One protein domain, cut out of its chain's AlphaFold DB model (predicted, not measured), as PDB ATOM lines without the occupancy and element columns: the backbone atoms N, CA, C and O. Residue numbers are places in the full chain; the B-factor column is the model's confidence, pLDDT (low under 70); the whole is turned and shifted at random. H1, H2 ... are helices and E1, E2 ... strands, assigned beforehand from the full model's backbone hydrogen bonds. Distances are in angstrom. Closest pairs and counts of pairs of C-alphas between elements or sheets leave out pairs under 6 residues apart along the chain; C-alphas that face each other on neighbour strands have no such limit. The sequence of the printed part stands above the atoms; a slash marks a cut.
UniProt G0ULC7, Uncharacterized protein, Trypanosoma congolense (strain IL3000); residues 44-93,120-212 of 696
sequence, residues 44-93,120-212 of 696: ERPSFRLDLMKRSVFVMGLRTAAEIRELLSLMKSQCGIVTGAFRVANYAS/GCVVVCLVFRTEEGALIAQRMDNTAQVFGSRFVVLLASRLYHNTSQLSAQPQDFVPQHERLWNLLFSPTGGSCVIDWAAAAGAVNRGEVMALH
ATOM      1  N   GLU A  44     204.001 203.110 268.138       60.50
ATOM      2  CA  GLU A  44     204.083 204.056 269.256       60.50
ATOM      3  C   GLU A  44     205.472 204.699 269.394       60.50
ATOM      4  O   GLU A  44     205.598 205.809 269.923       60.50
ATOM      5  N   ARG A  45     206.529 204.042 268.893       72.88
ATOM      6  CA  ARG A  45     207.910 204.516 269.058       72.88
ATOM      7  C   ARG A  45     208.130 205.853 268.332       72.88
ATOM      8  O   ARG A  45     207.871 205.944 267.130       72.88
ATOM      9  N   PRO A  46     208.686 206.885 269.000       71.62
ATOM     10  CA  PRO A  46     208.803 208.224 268.418       71.62
ATOM     11  C   PRO A  46     209.722 208.262 267.190       71.62
ATOM     12  O   PRO A  46     209.443 208.984 266.237       71.62
ATOM     13  N   SER A  47     210.773 207.436 267.160       77.19
ATOM     14  CA  SER A  47     211.660 207.297 265.997       77.19
ATOM     15  C   SER A  47     210.950 206.713 264.771       77.19
ATOM     16  O   SER A  47     211.179 207.189 263.663       77.19
ATOM     17  N   PHE A  48     210.051 205.740 264.958       80.00
ATOM     18  CA  PHE A  48     209.234 205.196 263.871       80.00
ATOM     19  C   PHE A  48     208.206 206.220 263.381       80.00
ATOM     20  O   PHE A  48     208.057 206.389 262.176       80.00
ATOM     21  N   ARG A  49     207.552 206.967 264.285       78.88
ATOM     22  CA  ARG A  49     206.638 208.061 263.904       78.88
ATOM     23  C   ARG A  49     207.353 209.157 263.102       78.88
ATOM     24  O   ARG A  49     206.836 209.584 262.075       78.88
ATOM     25  N   LEU A  50     208.559 209.568 263.510       82.69
ATOM     26  CA  LEU A  50     209.393 210.526 262.764       82.69
ATOM     27  C   LEU A  50     209.774 210.007 261.368       82.69
ATOM     28  O   LEU A  50     209.655 210.740 260.386       82.69
ATOM     29  N   ASP A  51     210.185 208.742 261.269       86.31
ATOM     30  CA  ASP A  51     210.496 208.074 260.000       86.31
ATOM     31  C   ASP A  51     209.254 207.953 259.092       86.31
ATOM     32  O   ASP A  51     209.324 208.206 257.891       86.31
ATOM     33  N   LEU A  52     208.084 207.655 259.662       86.94
ATOM     34  CA  LEU A  52     206.817 207.590 258.936       86.94
ATOM     35  C   LEU A  52     206.398 208.972 258.407       86.94
ATOM     36  O   LEU A  52     206.073 209.094 257.228       86.94
ATOM     37  N   MET A  53     206.476 210.027 259.228       88.19
ATOM     38  CA  MET A  53     206.182 211.411 258.814       88.19
ATOM     39  C   MET A  53     207.127 211.922 257.715       88.19
ATOM     40  O   MET A  53     206.710 212.702 256.863       88.19
ATOM     41  N   LYS A  54     208.388 211.477 257.692       90.81
ATOM     42  CA  LYS A  54     209.337 211.777 256.604       90.81
ATOM     43  C   LYS A  54     208.936 211.142 255.270       90.81
ATOM     44  O   LYS A  54     209.147 211.742 254.222       90.81
ATOM     45  N   ARG A  55     208.339 209.947 255.303       92.94
ATOM     46  CA  ARG A  55     207.909 209.192 254.109       92.94
ATOM     47  C   ARG A  55     206.454 209.415 253.702       92.94
ATOM     48  O   ARG A  55     205.980 208.744 252.787       92.94
ATOM     49  N   SER A  56     205.742 210.312 254.379       92.88
ATOM     50  CA  SER A  56     204.311 210.522 254.166       92.88
ATOM     51  C   SER A  56     204.024 211.864 253.499       92.88
ATOM     52  O   SER A  56     204.582 212.897 253.874       92.88
ATOM     53  N   VAL A  57     203.102 211.859 252.540       93.06
ATOM     54  CA  VAL A  57     202.527 213.065 251.930       93.06
ATOM     55  C   VAL A  57     201.014 213.061 252.087       93.06
ATOM     56  O   VAL A  57     200.392 212.007 252.183       93.06
ATOM     57  N   PHE A  58     200.423 214.245 252.094       91.00
ATOM     58  CA  PHE A  58     198.988 214.474 252.045       91.00
ATOM     59  C   PHE A  58     198.665 215.101 250.693       91.00
ATOM     60  O   PHE A  58     199.156 216.187 250.378       91.00
ATOM     61  N   VAL A  59     197.859 214.396 249.906       90.56
ATOM     62  CA  VAL A  59     197.372 214.835 248.602       90.56
ATOM     63  C   VAL A  59     195.942 215.338 248.746       90.56
ATOM     64  O   VAL A  59     195.116 214.712 249.413       90.56
ATOM     65  N   MET A  60     195.665 216.492 248.146       87.50
ATOM     66  CA  MET A  60     194.382 217.194 248.208       87.50
ATOM     67  C   MET A  60     194.002 217.710 246.819       87.50
ATOM     68  O   MET A  60     194.882 217.986 246.011       87.50
ATOM     69  N   GLY A  61     192.709 217.881 246.545       80.38
ATOM     70  CA  GLY A  61     192.178 218.414 245.279       80.38
ATOM     71  C   GLY A  61     191.431 217.387 244.423       80.38
ATOM     72  O   GLY A  61     190.660 217.776 243.549       80.38
ATOM     73  N   LEU A  62     191.595 216.093 244.713       81.56
ATOM     74  CA  LEU A  62     190.872 215.014 244.034       81.56
ATOM     75  C   LEU A  62     189.442 214.869 244.573       81.56
ATOM     76  O   LEU A  62     189.185 215.143 245.749       81.56
ATOM     77  N   ARG A  63     188.517 214.414 243.721       80.56
ATOM     78  CA  ARG A  63     187.085 214.278 244.050       80.56
ATOM     79  C   ARG A  63     186.545 212.865 243.831       80.56
ATOM     80  O   ARG A  63     185.610 212.447 244.505       80.56
ATOM     81  N   THR A  64     187.124 212.117 242.896       81.12
ATOM     82  CA  THR A  64     186.611 210.836 242.403       81.12
ATOM     83  C   THR A  64     187.552 209.672 242.710       81.12
ATOM     84  O   THR A  64     188.773 209.812 242.803       81.12
ATOM     85  N   ALA A  65     186.989 208.465 242.789       81.69
ATOM     86  CA  ALA A  65     187.778 207.238 242.903       81.69
ATOM     87  C   ALA A  65     188.618 206.933 241.641       81.69
ATOM     88  O   ALA A  65     189.596 206.194 241.730       81.69
ATOM     89  N   ALA A  66     188.259 207.491 240.478       83.19
ATOM     90  CA  ALA A  66     189.026 207.350 239.240       83.19
ATOM     91  C   ALA A  66     190.324 208.170 239.294       83.19
ATOM     92  O   ALA A  66     191.403 207.608 239.119       83.19
ATOM     93  N   GLU A  67     190.236 209.455 239.650       86.12
ATOM     94  CA  GLU A  67     191.416 210.305 239.859       86.12
ATOM     95  C   GLU A  67     192.348 209.726 240.930       86.12
ATOM     96  O   GLU A  67     193.565 209.745 240.783       86.12
ATOM     97  N   ILE A  68     191.794 209.160 242.005       86.75
ATOM     98  CA  ILE A  68     192.591 208.542 243.072       86.75
ATOM     99  C   ILE A  68     193.361 207.305 242.566       86.75
ATOM    100  O   ILE A  68     194.533 207.143 242.908       86.75
ATOM    101  N   ARG A  69     192.757 206.458 241.719       89.19
ATOM    102  CA  ARG A  69     193.448 205.315 241.085       89.19
ATOM    103  C   ARG A  69     194.582 205.773 240.170       89.19
ATOM    104  O   ARG A  69     195.679 205.219 240.230       89.19
ATOM    105  N   GLU A  70     194.330 206.784 239.342       89.81
ATOM    106  CA  GLU A  70     195.327 207.304 238.405       89.81
ATOM    107  C   GLU A  70     196.468 208.031 239.130       89.81
ATOM    108  O   GLU A  70     197.632 207.771 238.829       89.81
ATOM    109  N   LEU A  71     196.175 208.809 240.183       90.88
ATOM    110  CA  LEU A  71     197.187 209.355 241.093       90.88
ATOM    111  C   LEU A  71     198.062 208.242 241.684       90.88
ATOM    112  O   LEU A  71     199.283 208.380 241.715       90.88
ATOM    113  N   LEU A  72     197.477 207.134 242.149       92.31
ATOM    114  CA  LEU A  72     198.250 206.020 242.704       92.31
ATOM    115  C   LEU A  72     199.146 205.342 241.656       92.31
ATOM    116  O   LEU A  72     200.268 204.961 241.985       92.31
ATOM    117  N   SER A  73     198.694 205.228 240.404       92.06
ATOM    118  CA  SER A  73     199.508 204.735 239.282       92.06
ATOM    119  C   SER A  73     200.670 205.687 238.953       92.06
ATOM    120  O   SER A  73     201.831 205.278 238.842       92.06
ATOM    121  N   LEU A  74     200.378 206.987 238.890       91.50
ATOM    122  CA  LEU A  74     201.336 208.059 238.631       91.50
ATOM    123  C   LEU A  74     202.406 208.153 239.735       91.50
ATOM    124  O   LEU A  74     203.603 208.158 239.454       91.50
ATOM    125  N   MET A  75     201.992 208.146 241.002       92.81
ATOM    126  CA  MET A  75     202.895 208.200 242.158       92.81
ATOM    127  C   MET A  75     203.755 206.935 242.265       92.81
ATOM    128  O   MET A  75     204.933 207.023 242.601       92.81
ATOM    129  N   LYS A  76     203.214 205.759 241.920       92.25
ATOM    130  CA  LYS A  76     204.001 204.517 241.853       92.25
ATOM    131  C   LYS A  76     205.070 204.549 240.764       92.25
ATOM    132  O   LYS A  76     206.195 204.130 241.022       92.25
ATOM    133  N   SER A  77     204.728 205.036 239.571       91.31
ATOM    134  CA  SER A  77     205.656 205.077 238.436       91.31
ATOM    135  C   SER A  77     206.734 206.158 238.578       91.31
ATOM    136  O   SER A  77     207.871 205.914 238.184       91.31
ATOM    137  N   GLN A  78     206.421 207.316 239.175       90.69
ATOM    138  CA  GLN A  78     207.356 208.450 239.258       90.69
ATOM    139  C   GLN A  78     208.037 208.632 240.625       90.69
ATOM    140  O   GLN A  78     209.154 209.142 240.682       90.69
ATOM    141  N   CYS A  79     207.410 208.218 241.731       91.50
ATOM    142  CA  CYS A  79     207.939 208.396 243.095       91.50
ATOM    143  C   CYS A  79     208.348 207.075 243.775       91.50
ATOM    144  O   CYS A  79     208.969 207.091 244.840       91.50
ATOM    145  N   GLY A  80     208.033 205.932 243.158       91.19
ATOM    146  CA  GLY A  80     208.393 204.600 243.636       91.19
ATOM    147  C   GLY A  80     207.351 203.963 244.561       91.19
ATOM    148  O   GLY A  80     206.173 204.312 244.565       91.19
ATOM    149  N   ILE A  81     207.780 202.959 245.332       92.00
ATOM    150  CA  ILE A  81     206.868 202.057 246.052       92.00
ATOM    151  C   ILE A  81     206.096 202.798 247.155       92.00
ATOM    152  O   ILE A  81     206.639 203.087 248.224       92.00
ATOM    153  N   VAL A  82     204.804 203.024 246.912       93.50
ATOM    154  CA  VAL A  82     203.805 203.408 247.918       93.50
ATOM    155  C   VAL A  82     203.451 202.171 248.755       93.50
ATOM    156  O   VAL A  82     202.963 201.177 248.220       93.50
ATOM    157  N   THR A  83     203.705 202.220 250.062       90.50
ATOM    158  CA  THR A  83     203.445 201.135 251.029       90.50
ATOM    159  C   THR A  83     202.073 201.226 251.696       90.50
ATOM    160  O   THR A  83     201.628 200.257 252.302       90.50
ATOM    161  N   GLY A  84     201.397 202.372 251.608       90.88
ATOM    162  CA  GLY A  84     200.043 202.552 252.121       90.88
ATOM    163  C   GLY A  84     199.402 203.825 251.579       90.88
ATOM    164  O   GLY A  84     200.095 204.803 251.300       90.88
ATOM    165  N   ALA A  85     198.082 203.798 251.419       92.56
ATOM    166  CA  ALA A  85     197.281 204.939 250.997       92.56
ATOM    167  C   ALA A  85     196.012 204.983 251.852       92.56
ATOM    168  O   ALA A  85     195.271 204.000 251.901       92.56
ATOM    169  N   PHE A  86     195.773 206.106 252.527       90.44
ATOM    170  CA  PHE A  86     194.777 206.231 253.592       90.44
ATOM    171  C   PHE A  86     193.878 207.455 253.400       90.44
ATOM    172  O   PHE A  86     194.346 208.512 252.985       90.44
ATOM    173  N   ARG A  87     192.597 207.334 253.756       88.12
ATOM    174  CA  ARG A  87     191.622 208.438 253.834       88.12
ATOM    175  C   ARG A  87     190.743 208.279 255.069       88.12
ATOM    176  O   ARG A  87     190.613 207.170 255.577       88.12
ATOM    177  N   VAL A  88     190.103 209.352 255.526       82.00
ATOM    178  CA  VAL A  88     189.071 209.261 256.575       82.00
ATOM    179  C   VAL A  88     187.819 208.598 255.989       82.00
ATOM    180  O   VAL A  88     187.407 208.943 254.882       82.00
ATOM    181  N   ALA A  89     187.210 207.654 256.708       66.19
ATOM    182  CA  ALA A  89     185.990 206.974 256.260       66.19
ATOM    183  C   ALA A  89     184.764 207.910 256.195       66.19
ATOM    184  O   ALA A  89     183.989 207.872 255.238       66.19
ATOM    185  N   ASN A  90     184.619 208.788 257.191       57.91
ATOM    186  CA  ASN A  90     183.406 209.566 257.472       57.91
ATOM    187  C   ASN A  90     183.257 210.822 256.581       57.91
ATOM    188  O   ASN A  90     183.024 211.913 257.092       57.91
ATOM    189  N   TYR A  91     183.437 210.698 255.261       51.88
ATOM    190  CA  TYR A  91     183.210 211.803 254.311       51.88
ATOM    191  C   TYR A  91     182.555 211.392 252.979       51.88
ATOM    192  O   TYR A  91     182.586 212.139 252.006       51.88
ATOM    193  N   ALA A  92     181.905 210.222 252.938       38.62
ATOM    194  CA  ALA A  92     180.909 209.920 251.901       38.62
ATOM    195  C   ALA A  92     179.579 210.676 252.129       38.62
ATOM    196  O   ALA A  92     178.774 210.812 251.213       38.62
ATOM    197  N   SER A  93     179.352 211.178 253.347       37.09
ATOM    198  CA  SER A  93     178.136 211.874 253.766       37.09
ATOM    199  C   SER A  93     178.111 213.343 253.324       37.09
ATOM    200  O   SER A  93     178.242 214.257 254.138       37.09
ATOM    201  N   GLY A 120     182.886 216.992 247.969       56.88
ATOM    202  CA  GLY A 120     183.931 217.300 248.946       56.88
ATOM    203  C   GLY A 120     185.320 216.765 248.588       56.88
ATOM    204  O   GLY A 120     185.516 215.563 248.432       56.88
ATOM    205  N   CYS A 121     186.285 217.686 248.512       64.81
ATOM    206  CA  CYS A 121     187.704 217.409 248.286       64.81
ATOM    207  C   CYS A 121     188.202 216.278 249.203       64.81
ATOM    208  O   CYS A 121     188.134 216.394 250.431       64.81
ATOM    209  N   VAL A 122     188.697 215.189 248.611       74.19
ATOM    210  CA  VAL A 122     189.169 214.014 249.350       74.19
ATOM    211  C   VAL A 122     190.631 214.212 249.726       74.19
ATOM    212  O   VAL A 122     191.502 214.277 248.857       74.19
ATOM    213  N   VAL A 123     190.919 214.255 251.027       85.12
ATOM    214  CA  VAL A 123     192.297 214.189 251.519       85.12
ATOM    215  C   VAL A 123     192.760 212.733 251.557       85.12
ATOM    216  O   VAL A 123     192.159 211.896 252.236       85.12
ATOM    217  N   VAL A 124     193.867 212.441 250.873       90.19
ATOM    218  CA  VAL A 124     194.528 211.127 250.889       90.19
ATOM    219  C   VAL A 124     195.940 211.272 251.448       90.19
ATOM    220  O   VAL A 124     196.730 212.061 250.937       90.19
ATOM    221  N   CYS A 125     196.299 210.486 252.462       92.38
ATOM    222  CA  CYS A 125     197.686 210.350 252.900       92.38
ATOM    223  C   CYS A 125     198.339 209.159 252.190       92.38
ATOM    224  O   CYS A 125     197.838 208.037 252.274       92.38
ATOM    225  N   LEU A 126     199.450 209.400 251.493       94.12
ATOM    226  CA  LEU A 126     200.269 208.375 250.847       94.12
ATOM    227  C   LEU A 126     201.563 208.185 251.637       94.12
ATOM    228  O   LEU A 126     202.229 209.161 251.977       94.12
ATOM    229  N   VAL A 127     201.936 206.931 251.883       93.94
ATOM    230  CA  VAL A 127     203.161 206.541 252.592       93.94
ATOM    231  C   VAL A 127     204.074 205.786 251.632       93.94
ATOM    232  O   VAL A 127     203.648 204.802 251.028       93.94
ATOM    233  N   PHE A 128     205.328 206.214 251.501       94.25
ATOM    234  CA  PHE A 128     206.335 205.607 250.622       94.25
ATOM    235  C   PHE A 128     207.306 204.670 251.374       94.25
ATOM    236  O   PHE A 128     207.545 204.817 252.573       94.25
ATOM    237  N   ARG A 129     207.954 203.731 250.658       92.44
ATOM    238  CA  ARG A 129     209.048 202.874 251.189       92.44
ATOM    239  C   ARG A 129     210.303 203.687 251.568       92.44
ATOM    240  O   ARG A 129     211.116 203.215 252.371       92.44
ATOM    241  N   THR A 130     210.450 204.888 251.002       92.00
ATOM    242  CA  THR A 130     211.620 205.787 251.050       92.00
ATOM    243  C   THR A 130     211.213 207.235 251.372       92.00
ATOM    244  O   THR A 130     210.082 207.636 251.114       92.00
ATOM    245  N   GLU A 131     212.116 208.029 251.958       92.94
ATOM    246  CA  GLU A 131     211.888 209.475 252.205       92.94
ATOM    247  C   GLU A 131     212.047 210.262 250.896       92.94
ATOM    248  O   GLU A 131     211.294 211.182 250.584       92.94
ATOM    249  N   GLU A 132     212.973 209.790 250.072       92.81
ATOM    250  CA  GLU A 132     213.265 210.234 248.721       92.81
ATOM    251  C   GLU A 132     212.006 210.226 247.827       92.81
ATOM    252  O   GLU A 132     211.786 211.178 247.082       92.81
ATOM    253  N   GLY A 133     211.129 209.219 247.958       92.88
ATOM    254  CA  GLY A 133     209.861 209.144 247.217       92.88
ATOM    255  C   GLY A 133     208.860 210.238 247.608       92.88
ATOM    256  O   GLY A 133     208.285 210.889 246.736       92.88
ATOM    257  N   ALA A 134     208.722 210.527 248.906       92.44
ATOM    258  CA  ALA A 134     207.869 211.616 249.398       92.44
ATOM    259  C   ALA A 134     208.362 213.000 248.931       92.44
ATOM    260  O   ALA A 134     207.561 213.877 248.597       92.44
ATOM    261  N   LEU A 135     209.685 213.185 248.849       91.31
ATOM    262  CA  LEU A 135     210.309 214.406 248.329       91.31
ATOM    263  C   LEU A 135     210.149 214.572 246.809       91.31
ATOM    264  O   LEU A 135     210.101 215.710 246.339       91.31
ATOM    265  N   ILE A 136     210.053 213.480 246.042       92.31
ATOM    266  CA  ILE A 136     209.710 213.529 244.611       92.31
ATOM    267  C   ILE A 136     208.220 213.853 244.448       92.31
ATOM    268  O   ILE A 136     207.892 214.775 243.704       92.31
ATOM    269  N   ALA A 137     207.334 213.193 245.200       91.25
ATOM    270  CA  ALA A 137     205.890 213.436 245.155       91.25
ATOM    271  C   ALA A 137     205.531 214.908 245.433       91.25
ATOM    272  O   ALA A 137     204.732 215.495 244.705       91.25
ATOM    273  N   GLN A 138     206.183 215.550 246.414       90.75
ATOM    274  CA  GLN A 138     206.011 216.989 246.670       90.75
ATOM    275  C   GLN A 138     206.364 217.875 245.456       90.75
ATOM    276  O   GLN A 138     205.800 218.955 245.298       90.75
ATOM    277  N   ARG A 139     207.283 217.458 244.577       87.62
ATOM    278  CA  ARG A 139     207.668 218.250 243.392       87.62
ATOM    279  C   ARG A 139     206.639 218.169 242.260       87.62
ATOM    280  O   ARG A 139     206.691 219.002 241.361       87.62
ATOM    281  N   MET A 140     205.709 217.212 242.310       82.69
ATOM    282  CA  MET A 140     204.670 217.020 241.288       82.69
ATOM    283  C   MET A 140     203.485 217.987 241.423       82.69
ATOM    284  O   MET A 140     202.793 218.226 240.439       82.69
ATOM    285  N   ASP A 141     203.298 218.575 242.611       69.06
ATOM    286  CA  ASP A 141     202.248 219.541 243.000       69.06
ATOM    287  C   ASP A 141     201.949 220.608 241.919       69.06
ATOM    288  O   ASP A 141     200.800 220.900 241.600       69.06
ATOM    289  N   ASN A 142     202.997 221.137 241.277       61.16
ATOM    290  CA  ASN A 142     202.883 222.226 240.300       61.16
ATOM    291  C   ASN A 142     202.953 221.782 238.824       61.16
ATOM    292  O   ASN A 142     202.838 222.629 237.938       61.16
ATOM    293  N   THR A 143     203.180 220.497 238.538       63.94
ATOM    294  CA  THR A 143     203.471 220.004 237.175       63.94
ATOM    295  C   THR A 143     202.543 218.891 236.703       63.94
ATOM    296  O   THR A 143     202.288 218.791 235.504       63.94
ATOM    297  N   ALA A 144     202.016 218.077 237.616       69.19
ATOM    298  CA  ALA A 144     201.120 216.979 237.296       69.19
ATOM    299  C   ALA A 144     199.643 217.396 237.373       69.19
ATOM    300  O   ALA A 144     199.233 218.205 238.203       69.19
ATOM    301  N   GLN A 145     198.827 216.796 236.509       77.62
ATOM    302  CA  GLN A 145     197.367 216.842 236.560       77.62
ATOM    303  C   GLN A 145     196.856 215.427 236.299       77.62
ATOM    304  O   GLN A 145     197.474 214.682 235.540       77.62
ATOM    305  N   VAL A 146     195.744 215.061 236.927       76.94
ATOM    306  CA  VAL A 146     195.098 213.748 236.778       76.94
ATOM    307  C   VAL A 146     193.677 214.003 236.294       76.94
ATOM    308  O   VAL A 146     192.955 214.760 236.935       76.94
ATOM    309  N   PHE A 147     193.305 213.474 235.124       78.19
ATOM    310  CA  PHE A 147     192.079 213.860 234.394       78.19
ATOM    311  C   PHE A 147     191.846 215.389 234.253       78.19
ATOM    312  O   PHE A 147     190.712 215.851 234.173       78.19
ATOM    313  N   GLY A 148     192.914 216.197 234.239       75.56
ATOM    314  CA  GLY A 148     192.838 217.670 234.232       75.56
ATOM    315  C   GLY A 148     192.567 218.314 235.602       75.56
ATOM    316  O   GLY A 148     192.712 219.529 235.752       75.56
ATOM    317  N   SER A 149     192.251 217.526 236.633       79.50
ATOM    318  CA  SER A 149     192.207 217.997 238.017       79.50
ATOM    319  C   SER A 149     193.617 218.267 238.541       79.50
ATOM    320  O   SER A 149     194.535 217.448 238.416       79.50
ATOM    321  N   ARG A 150     193.785 219.437 239.163       81.75
ATOM    322  CA  ARG A 150     194.997 219.816 239.900       81.75
ATOM    323  C   ARG A 150     194.939 219.272 241.320       81.75
ATOM    324  O   ARG A 150     193.899 219.364 241.972       81.75
ATOM    325  N   PHE A 151     196.071 218.780 241.813       86.69
ATOM    326  CA  PHE A 151     196.215 218.291 243.179       86.69
ATOM    327  C   PHE A 151     197.440 218.908 243.862       86.69
ATOM    328  O   PHE A 151     198.457 219.151 243.223       86.69
ATOM    329  N   VAL A 152     197.337 219.142 245.167       87.06
ATOM    330  CA  VAL A 152     198.381 219.737 246.019       87.06
ATOM    331  C   VAL A 152     198.990 218.640 246.893       87.06
ATOM    332  O   VAL A 152     198.249 217.794 247.397       87.06
ATOM    333  N   VAL A 153     200.313 218.641 247.090       89.94
ATOM    334  CA  VAL A 153     201.082 217.584 247.773       89.94
ATOM    335  C   VAL A 153     201.922 218.156 248.921       89.94
ATOM    336  O   VAL A 153     203.073 218.583 248.773       89.94
ATOM    337  N   LEU A 154     201.367 218.098 250.130       88.56
ATOM    338  CA  LEU A 154     202.056 218.542 251.340       88.56
ATOM    339  C   LEU A 154     202.811 217.384 252.001       88.56
ATOM    340  O   LEU A 154     202.233 216.341 252.288       88.56
ATOM    341  N   LEU A 155     204.095 217.577 252.321       88.25
ATOM    342  CA  LEU A 155     204.813 216.669 253.223       88.25
ATOM    343  C   LEU A 155     204.120 216.633 254.591       88.25
ATOM    344  O   LEU A 155     203.827 217.685 255.166       88.25
ATOM    345  N   ALA A 156     203.955 215.437 255.151       85.69
ATOM    346  CA  ALA A 156     203.416 215.243 256.494       85.69
ATOM    347  C   ALA A 156     204.209 216.038 257.553       85.69
ATOM    348  O   ALA A 156     203.626 216.703 258.408       85.69
ATOM    349  N   SER A 157     205.538 216.090 257.431       82.75
ATOM    350  CA  SER A 157     206.400 216.904 258.299       82.75
ATOM    351  C   SER A 157     206.066 218.406 258.311       82.75
ATOM    352  O   SER A 157     206.285 219.053 259.333       82.75
ATOM    353  N   ARG A 158     205.504 218.974 257.230       77.12
ATOM    354  CA  ARG A 158     205.033 220.373 257.213       77.12
ATOM    355  C   ARG A 158     203.703 220.533 257.947       77.12
ATOM    356  O   ARG A 158     203.548 221.494 258.691       77.12
ATOM    357  N   LEU A 159     202.773 219.591 257.779       70.75
ATOM    358  CA  LEU A 159     201.475 219.628 258.462       70.75
ATOM    359  C   LEU A 159     201.629 219.536 259.985       70.75
ATOM    360  O   LEU A 159     200.994 220.319 260.686       70.75
ATOM    361  N   TYR A 160     202.544 218.697 260.485       68.75
ATOM    362  CA  TYR A 160     202.861 218.588 261.918       68.75
ATOM    363  C   TYR A 160     203.118 219.940 262.609       68.75
ATOM    364  O   TYR A 160     202.673 220.158 263.736       68.75
ATOM    365  N   HIS A 161     203.820 220.861 261.941       60.59
ATOM    366  CA  HIS A 161     204.175 222.168 262.510       60.59
ATOM    367  C   HIS A 161     202.961 223.102 262.662       60.59
ATOM    368  O   HIS A 161     202.975 223.979 263.525       60.59
ATOM    369  N   ASN A 162     201.911 222.886 261.865       57.59
ATOM    370  CA  ASN A 162     200.654 223.624 261.948       57.59
ATOM    371  C   ASN A 162     199.694 222.955 262.946       57.59
ATOM    372  O   ASN A 162     199.165 223.620 263.834       57.59
ATOM    373  N   THR A 163     199.515 221.630 262.854       56.75
ATOM    374  CA  THR A 163     198.556 220.887 263.694       56.75
ATOM    375  C   THR A 163     198.952 220.842 265.169       56.75
ATOM    376  O   THR A 163     198.080 220.800 266.030       56.75
ATOM    377  N   SER A 164     200.248 220.951 265.489       51.38
ATOM    378  CA  SER A 164     200.746 221.020 266.876       51.38
ATOM    379  C   SER A 164     200.264 222.247 267.673       51.38
ATOM    380  O   SER A 164     200.543 222.333 268.866       51.38
ATOM    381  N   GLN A 165     199.562 223.200 267.044       46.84
ATOM    382  CA  GLN A 165     199.002 224.387 267.705       46.84
ATOM    383  C   GLN A 165     197.501 224.256 268.037       46.84
ATOM    384  O   GLN A 165     196.966 225.092 268.765       46.84
ATOM    385  N   LEU A 166     196.809 223.225 267.533       45.75
ATOM    386  CA  LEU A 166     195.355 223.074 267.674       45.75
ATOM    387  C   LEU A 166     194.992 222.081 268.788       45.75
ATOM    388  O   LEU A 166     195.132 220.866 268.663       45.75
ATOM    389  N   SER A 167     194.522 222.634 269.907       42.62
ATOM    390  CA  SER A 167     194.226 221.902 271.141       42.62
ATOM    391  C   SER A 167     192.777 221.410 271.219       42.62
ATOM    392  O   SER A 167     191.847 222.190 271.023       42.62
ATOM    393  N   ALA A 168     192.606 220.137 271.593       44.91
ATOM    394  CA  ALA A 168     191.454 219.576 272.320       44.91
ATOM    395  C   ALA A 168     190.017 219.895 271.826       44.91
ATOM    396  O   ALA A 168     189.071 219.830 272.610       44.91
ATOM    397  N   GLN A 169     189.823 220.196 270.540       45.72
ATOM    398  CA  GLN A 169     188.492 220.302 269.925       45.72
ATOM    399  C   GLN A 169     187.833 218.913 269.758       45.72
ATOM    400  O   GLN A 169     188.542 217.939 269.481       45.72
ATOM    401  N   PRO A 170     186.492 218.795 269.864       51.00
ATOM    402  CA  PRO A 170     185.765 217.578 269.491       51.00
ATOM    403  C   PRO A 170     186.048 217.182 268.036       51.00
ATOM    404  O   PRO A 170     186.081 218.043 267.152       51.00
ATOM    405  N   GLN A 171     186.235 215.883 267.766       56.53
ATOM    406  CA  GLN A 171     186.690 215.418 266.446       56.53
ATOM    407  C   GLN A 171     185.738 215.792 265.299       56.53
ATOM    408  O   GLN A 171     186.187 215.910 264.159       56.53
ATOM    409  N   ASP A 172     184.457 216.028 265.583       54.47
ATOM    410  CA  ASP A 172     183.409 216.297 264.593       54.47
ATOM    411  C   ASP A 172     183.620 217.579 263.780       54.47
ATOM    412  O   ASP A 172     183.184 217.643 262.629       54.47
ATOM    413  N   PHE A 173     184.362 218.553 264.318       57.72
ATOM    414  CA  PHE A 173     184.660 219.833 263.656       57.72
ATOM    415  C   PHE A 173     186.081 219.922 263.077       57.72
ATOM    416  O   PHE A 173     186.418 220.889 262.397       57.72
ATOM    417  N   VAL A 174     186.919 218.907 263.299       67.00
ATOM    418  CA  VAL A 174     188.324 218.889 262.860       67.00
ATOM    419  C   VAL A 174     188.413 218.703 261.325       67.00
ATOM    420  O   VAL A 174     187.681 217.870 260.778       67.00
ATOM    421  N   PRO A 175     189.284 219.414 260.582       72.81
ATOM    422  CA  PRO A 175     189.477 219.205 259.140       72.81
ATOM    423  C   PRO A 175     189.885 217.766 258.773       72.81
ATOM    424  O   PRO A 175     190.576 217.096 259.540       72.81
ATOM    425  N   GLN A 176     189.531 217.284 257.570       76.25
ATOM    426  CA  GLN A 176     189.865 215.913 257.124       76.25
ATOM    427  C   GLN A 176     191.359 215.577 257.270       76.25
ATOM    428  O   GLN A 176     191.702 214.492 257.739       76.25
ATOM    429  N   HIS A 177     192.250 216.499 256.882       75.69
ATOM    430  CA  HIS A 177     193.695 216.280 256.956       75.69
ATOM    431  C   HIS A 177     194.196 216.192 258.401       75.69
ATOM    432  O   HIS A 177     195.103 215.414 258.668       75.69
ATOM    433  N   GLU A 178     193.572 216.906 259.341       75.50
ATOM    434  CA  GLU A 178     193.899 216.850 260.768       75.50
ATOM    435  C   GLU A 178     193.305 215.611 261.459       75.50
ATOM    436  O   GLU A 178     193.959 215.009 262.307       75.50
ATOM    437  N   ARG A 179     192.114 215.140 261.055       75.75
ATOM    438  CA  ARG A 179     191.605 213.828 261.506       75.75
ATOM    439  C   ARG A 179     192.520 212.707 261.024       75.75
ATOM    440  O   ARG A 179     192.958 211.891 261.826       75.75
ATOM    441  N   LEU A 180     192.866 212.701 259.737       79.75
ATOM    442  CA  LEU A 180     193.776 211.712 259.155       79.75
ATOM    443  C   LEU A 180     195.184 211.800 259.767       79.75
ATOM    444  O   LEU A 180     195.804 210.768 260.013       79.75
ATOM    445  N   TRP A 181     195.651 213.012 260.088       82.06
ATOM    446  CA  TRP A 181     196.859 213.237 260.880       82.06
ATOM    447  C   TRP A 181     196.787 212.536 262.236       82.06
ATOM    448  O   TRP A 181     197.682 211.775 262.600       82.06
ATOM    449  N   ASN A 182     195.704 212.773 262.977       78.12
ATOM    450  CA  ASN A 182     195.539 212.237 264.318       78.12
ATOM    451  C   ASN A 182     195.435 210.707 264.319       78.12
ATOM    452  O   ASN A 182     196.056 210.075 265.170       78.12
ATOM    453  N   LEU A 183     194.755 210.108 263.338       76.69
ATOM    454  CA  LEU A 183     194.674 208.649 263.200       76.69
ATOM    455  C   LEU A 183     196.038 208.003 262.909       76.69
ATOM    456  O   LEU A 183     196.353 206.974 263.501       76.69
ATOM    457  N   LEU A 184     196.847 208.606 262.029       79.31
ATOM    458  CA  LEU A 184     198.125 208.045 261.572       79.31
ATOM    459  C   LEU A 184     199.322 208.349 262.491       79.31
ATOM    460  O   LEU A 184     200.253 207.547 262.566       79.31
ATOM    461  N   PHE A 185     199.336 209.513 263.153       78.94
ATOM    462  CA  PHE A 185     200.540 210.051 263.805       78.94
ATOM    463  C   PHE A 185     200.356 210.472 265.273       78.94
ATOM    464  O   PHE A 185     201.366 210.664 265.955       78.94
ATOM    465  N   SER A 186     199.127 210.618 265.792       69.88
ATOM    466  CA  SER A 186     198.935 211.099 267.172       69.88
ATOM    467  C   SER A 186     199.420 210.079 268.213       69.88
ATOM    468  O   SER A 186     199.035 208.908 268.146       69.88
ATOM    469  N   PRO A 187     200.195 210.502 269.231       58.38
ATOM    470  CA  PRO A 187     200.542 209.654 270.367       58.38
ATOM    471  C   PRO A 187     199.357 209.230 271.238       58.38
ATOM    472  O   PRO A 187     199.457 208.207 271.904       58.38
ATOM    473  N   THR A 188     198.274 210.013 271.252       55.19
ATOM    474  CA  THR A 188     197.184 209.908 272.239       55.19
ATOM    475  C   THR A 188     195.804 209.659 271.628       55.19
ATOM    476  O   THR A 188     194.929 209.157 272.325       55.19
ATOM    477  N   GLY A 189     195.600 209.986 270.347       52.94
ATOM    478  CA  GLY A 189     194.348 209.737 269.613       52.94
ATOM    479  C   GLY A 189     194.469 208.749 268.445       52.94
ATOM    480  O   GLY A 189     193.464 208.411 267.827       52.94
ATOM    481  N   GLY A 190     195.684 208.298 268.120       55.31
ATOM    482  CA  GLY A 190     195.968 207.423 266.979       55.31
ATOM    483  C   GLY A 190     195.941 205.942 267.345       55.31
ATOM    484  O   GLY A 190     196.981 205.290 267.311       55.31
ATOM    485  N   SER A 191     194.771 205.405 267.707       53.25
ATOM    486  CA  SER A 191     194.597 203.982 268.056       53.25
ATOM    487  C   SER A 191     194.339 203.062 266.852       53.25
ATOM    488  O   SER A 191     194.041 201.880 267.035       53.25
ATOM    489  N   CYS A 192     194.433 203.564 265.613       65.00
ATOM    490  CA  CYS A 192     194.158 202.742 264.437       65.00
ATOM    491  C   CYS A 192     195.286 201.715 264.204       65.00
ATOM    492  O   CYS A 192     196.426 202.049 263.878       65.00
ATOM    493  N   VAL A 193     194.966 200.431 264.389       72.19
ATOM    494  CA  VAL A 193     195.900 199.327 264.135       72.19
ATOM    495  C   VAL A 193     195.970 199.089 262.628       72.19
ATOM    496  O   VAL A 193     195.129 198.407 262.046       72.19
ATOM    497  N   ILE A 194     196.968 199.692 261.982       78.69
ATOM    498  CA  ILE A 194     197.173 199.590 260.534       78.69
ATOM    499  C   ILE A 194     197.792 198.230 260.188       78.69
ATOM    500  O   ILE A 194     198.970 197.986 260.464       78.69
ATOM    501  N   ASP A 195     197.029 197.375 259.506       83.75
ATOM    502  CA  ASP A 195     197.605 196.271 258.739       83.75
ATOM    503  C   ASP A 195     198.267 196.828 257.467       83.75
ATOM    504  O   ASP A 195     197.615 197.171 256.477       83.75
ATOM    505  N   TRP A 196     199.596 196.911 257.503       84.12
ATOM    506  CA  TRP A 196     200.417 197.386 256.391       84.12
ATOM    507  C   TRP A 196     200.426 196.438 255.183       84.12
ATOM    508  O   TRP A 196     200.669 196.900 254.067       84.12
ATOM    509  N   ALA A 197     200.130 195.145 255.359       84.06
ATOM    510  CA  ALA A 197     199.986 194.208 254.246       84.06
ATOM    511  C   ALA A 197     198.646 194.425 253.527       84.06
ATOM    512  O   ALA A 197     198.626 194.554 252.300       84.06
ATOM    513  N   ALA A 198     197.546 194.577 254.273       85.19
ATOM    514  CA  ALA A 198     196.259 194.979 253.703       85.19
ATOM    515  C   ALA A 198     196.320 196.378 253.062       85.19
ATOM    516  O   ALA A 198     195.744 196.579 251.990       85.19
ATOM    517  N   ALA A 199     197.055 197.326 253.659       86.50
ATOM    518  CA  ALA A 199     197.262 198.656 253.088       86.50
ATOM    519  C   ALA A 199     197.999 198.579 251.743       86.50
ATOM    520  O   ALA A 199     197.474 199.067 250.744       86.50
ATOM    521  N   ALA A 200     199.155 197.906 251.676       85.25
ATOM    522  CA  ALA A 200     199.891 197.697 250.428       85.25
ATOM    523  C   ALA A 200     199.054 196.941 249.376       85.25
ATOM    524  O   ALA A 200     199.067 197.297 248.195       85.25
ATOM    525  N   GLY A 201     198.269 195.947 249.804       84.88
ATOM    526  CA  GLY A 201     197.312 195.228 248.960       84.88
ATOM    527  C   GLY A 201     196.233 196.137 248.362       84.88
ATOM    528  O   GLY A 201     195.948 196.031 247.171       84.88
ATOM    529  N   ALA A 202     195.684 197.073 249.144       87.75
ATOM    530  CA  ALA A 202     194.753 198.088 248.650       87.75
ATOM    531  C   ALA A 202     195.420 199.002 247.611       87.75
ATOM    532  O   ALA A 202     194.905 199.128 246.500       87.75
ATOM    533  N   VAL A 203     196.622 199.534 247.885       89.12
ATOM    534  CA  VAL A 203     197.334 200.370 246.897       89.12
ATOM    535  C   VAL A 203     197.642 199.590 245.610       89.12
ATOM    536  O   VAL A 203     197.691 200.165 244.521       89.12
ATOM    537  N   ASN A 204     197.841 198.273 245.688       86.56
ATOM    538  CA  ASN A 204     198.038 197.403 244.522       86.56
ATOM    539  C   ASN A 204     196.771 197.171 243.688       86.56
ATOM    540  O   ASN A 204     196.901 196.911 242.496       86.56
ATOM    541  N   ARG A 205     195.576 197.382 244.250       85.88
ATOM    542  CA  ARG A 205     194.304 197.472 243.505       85.88
ATOM    543  C   ARG A 205     193.953 198.906 243.067       85.88
ATOM    544  O   ARG A 205     192.887 199.134 242.501       85.88
ATOM    545  N   GLY A 206     194.821 199.886 243.343       83.81
ATOM    546  CA  GLY A 206     194.530 201.313 243.144       83.81
ATOM    547  C   GLY A 206     193.526 201.877 244.158       83.81
ATOM    548  O   GLY A 206     192.889 202.895 243.902       83.81
ATOM    549  N   GLU A 207     193.350 201.212 245.297       86.62
ATOM    550  CA  GLU A 207     192.395 201.581 246.341       86.62
ATOM    551  C   GLU A 207     193.069 202.324 247.499       86.62
ATOM    552  O   GLU A 207     194.255 202.149 247.787       86.62
ATOM    553  N   VAL A 208     192.274 203.132 248.203       87.88
ATOM    554  CA  VAL A 208     192.691 203.884 249.392       87.88
ATOM    555  C   VAL A 208     191.924 203.363 250.601       87.88
ATOM    556  O   VAL A 208     190.691 203.423 250.638       87.88
ATOM    557  N   MET A 209     192.665 202.872 251.594       87.00
ATOM    558  CA  MET A 209     192.127 202.320 252.831       87.00
ATOM    559  C   MET A 209     191.376 203.405 253.614       87.00
ATOM    560  O   MET A 209     191.917 204.473 253.907       87.00
ATOM    561  N   ALA A 210     190.116 203.129 253.945       85.62
ATOM    562  CA  ALA A 210     189.295 204.007 254.768       85.62
ATOM    563  C   ALA A 210     189.608 203.758 256.252       85.62
ATOM    564  O   ALA A 210     189.237 202.725 256.811       85.62
ATOM    565  N   LEU A 211     190.301 204.705 256.880       81.56
ATOM    566  CA  LEU A 211     190.536 204.705 258.315       81.56
ATOM    567  C   LEU A 211     189.314 205.289 259.019       81.56
ATOM    568  O   LEU A 211     188.895 206.422 258.760       81.56
ATOM    569  N   HIS A 212     188.759 204.493 259.922       73.19
ATOM    570  CA  HIS A 212     187.738 204.928 260.859       73.19
ATOM    571  C   HIS A 212     188.445 205.500 262.087       73.19
ATOM    572  O   HIS A 212     189.475 204.967 262.512       73.19
TER     573      HIS A 212
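What this domain is: This is residues 44 to 93 and 120 to 212 of the 696 residues of an uncharacterized protein of Trypanosoma congolense (strain IL3000) (UniProt G0ULC7). A strongly twisted sheet of five strands makes the core, with helices H2 and H3 over one face and H5 over the other, where H4 sits beside the strands. H6 stands at the sheet's level beside E2, and H1 grazes the sheet. The printed part has 143 residues with six named helices and five named strands, in the order H1 E1 H2 E2 E3 H3 E4 H4 H5 H6 E5; the class is mixed, helices and strands. The sheet, in the order E4, E1, E3, E2, E5, is mixed. The whole is compact, with a radius of gyration of the C-alphas of 14.1 A, and rounded, spanning 38 by 34 by 28 A.

Where its parts are: H1, residues 46 to 54, begins with C-alpha 46 at (208.803, 208.224, 268.418). E1, residues 56 to 62, measures 17.4 A, and H2, residues 65 to 79, 20.2 A. E2 is residues 82 to 88, 18.1 A, and E3 residues 122 to 128, 19.2 A, beginning at (189.169, 214.014, 249.350). H3 is residues 131 to 140, E4 152 to 155, H4 156 to 163, H5 176 to 185 and H6 196 to 204. E5, residues 209 to 211, ends with C-alpha 211 at (190.536, 204.705, 258.315).

How they stand to each other: E1 is antiparallel to E4, with N 58 and O 154 at 2.8 A, and to E3, with N 57 and O 126 at 2.9 A. E3 and E2 are antiparallel, with N 86 and O 125 at 2.8 A; E2 and E5 are parallel, with N 211 and O 87 at 2.8 A. E1, H2, E2 and E3, H3, E4 are split strand-helix-strand units, each with another strand between its two parallel strands, and both crossovers are right-handed. Helices on both faces make three layers: H2 and H3 on one, at heights over the sheet of 8.2 A and 7.7 A, H4 and H5 on the other, at 7.0 A and 7.8 A. H2 touches H3 with residues 75 to 79 alone; the closest C-alphas, of Cys 79 and Gly 133, are 4.6 A apart. H1 touches H4, with the C-alphas of Met 53 and Ala 156 closest at 5.3 A. The closest C-alphas of E2 and H6, of Gly 84 and Ala 199, are 4.9 A apart. Every O i to N i+4 pair is within hydrogen-bond range in H1, H2, H5 and H6, against 4 of 6 in H3 and 2 of 4 in H4.

The domain as a whole: The two farthest C-alphas, of Arg 45 and Gly 148, are 40.2 A apart. Residues 94 to 119 are not printed, and C-alphas 93 and 120 are 9.3 A apart across this cut. The links H3 to E4 and H4 to H5 are long. The mean pLDDT of the printed part is 78.5; residues under 70 include 89 to 93, 160 to 174 and 186 to 192.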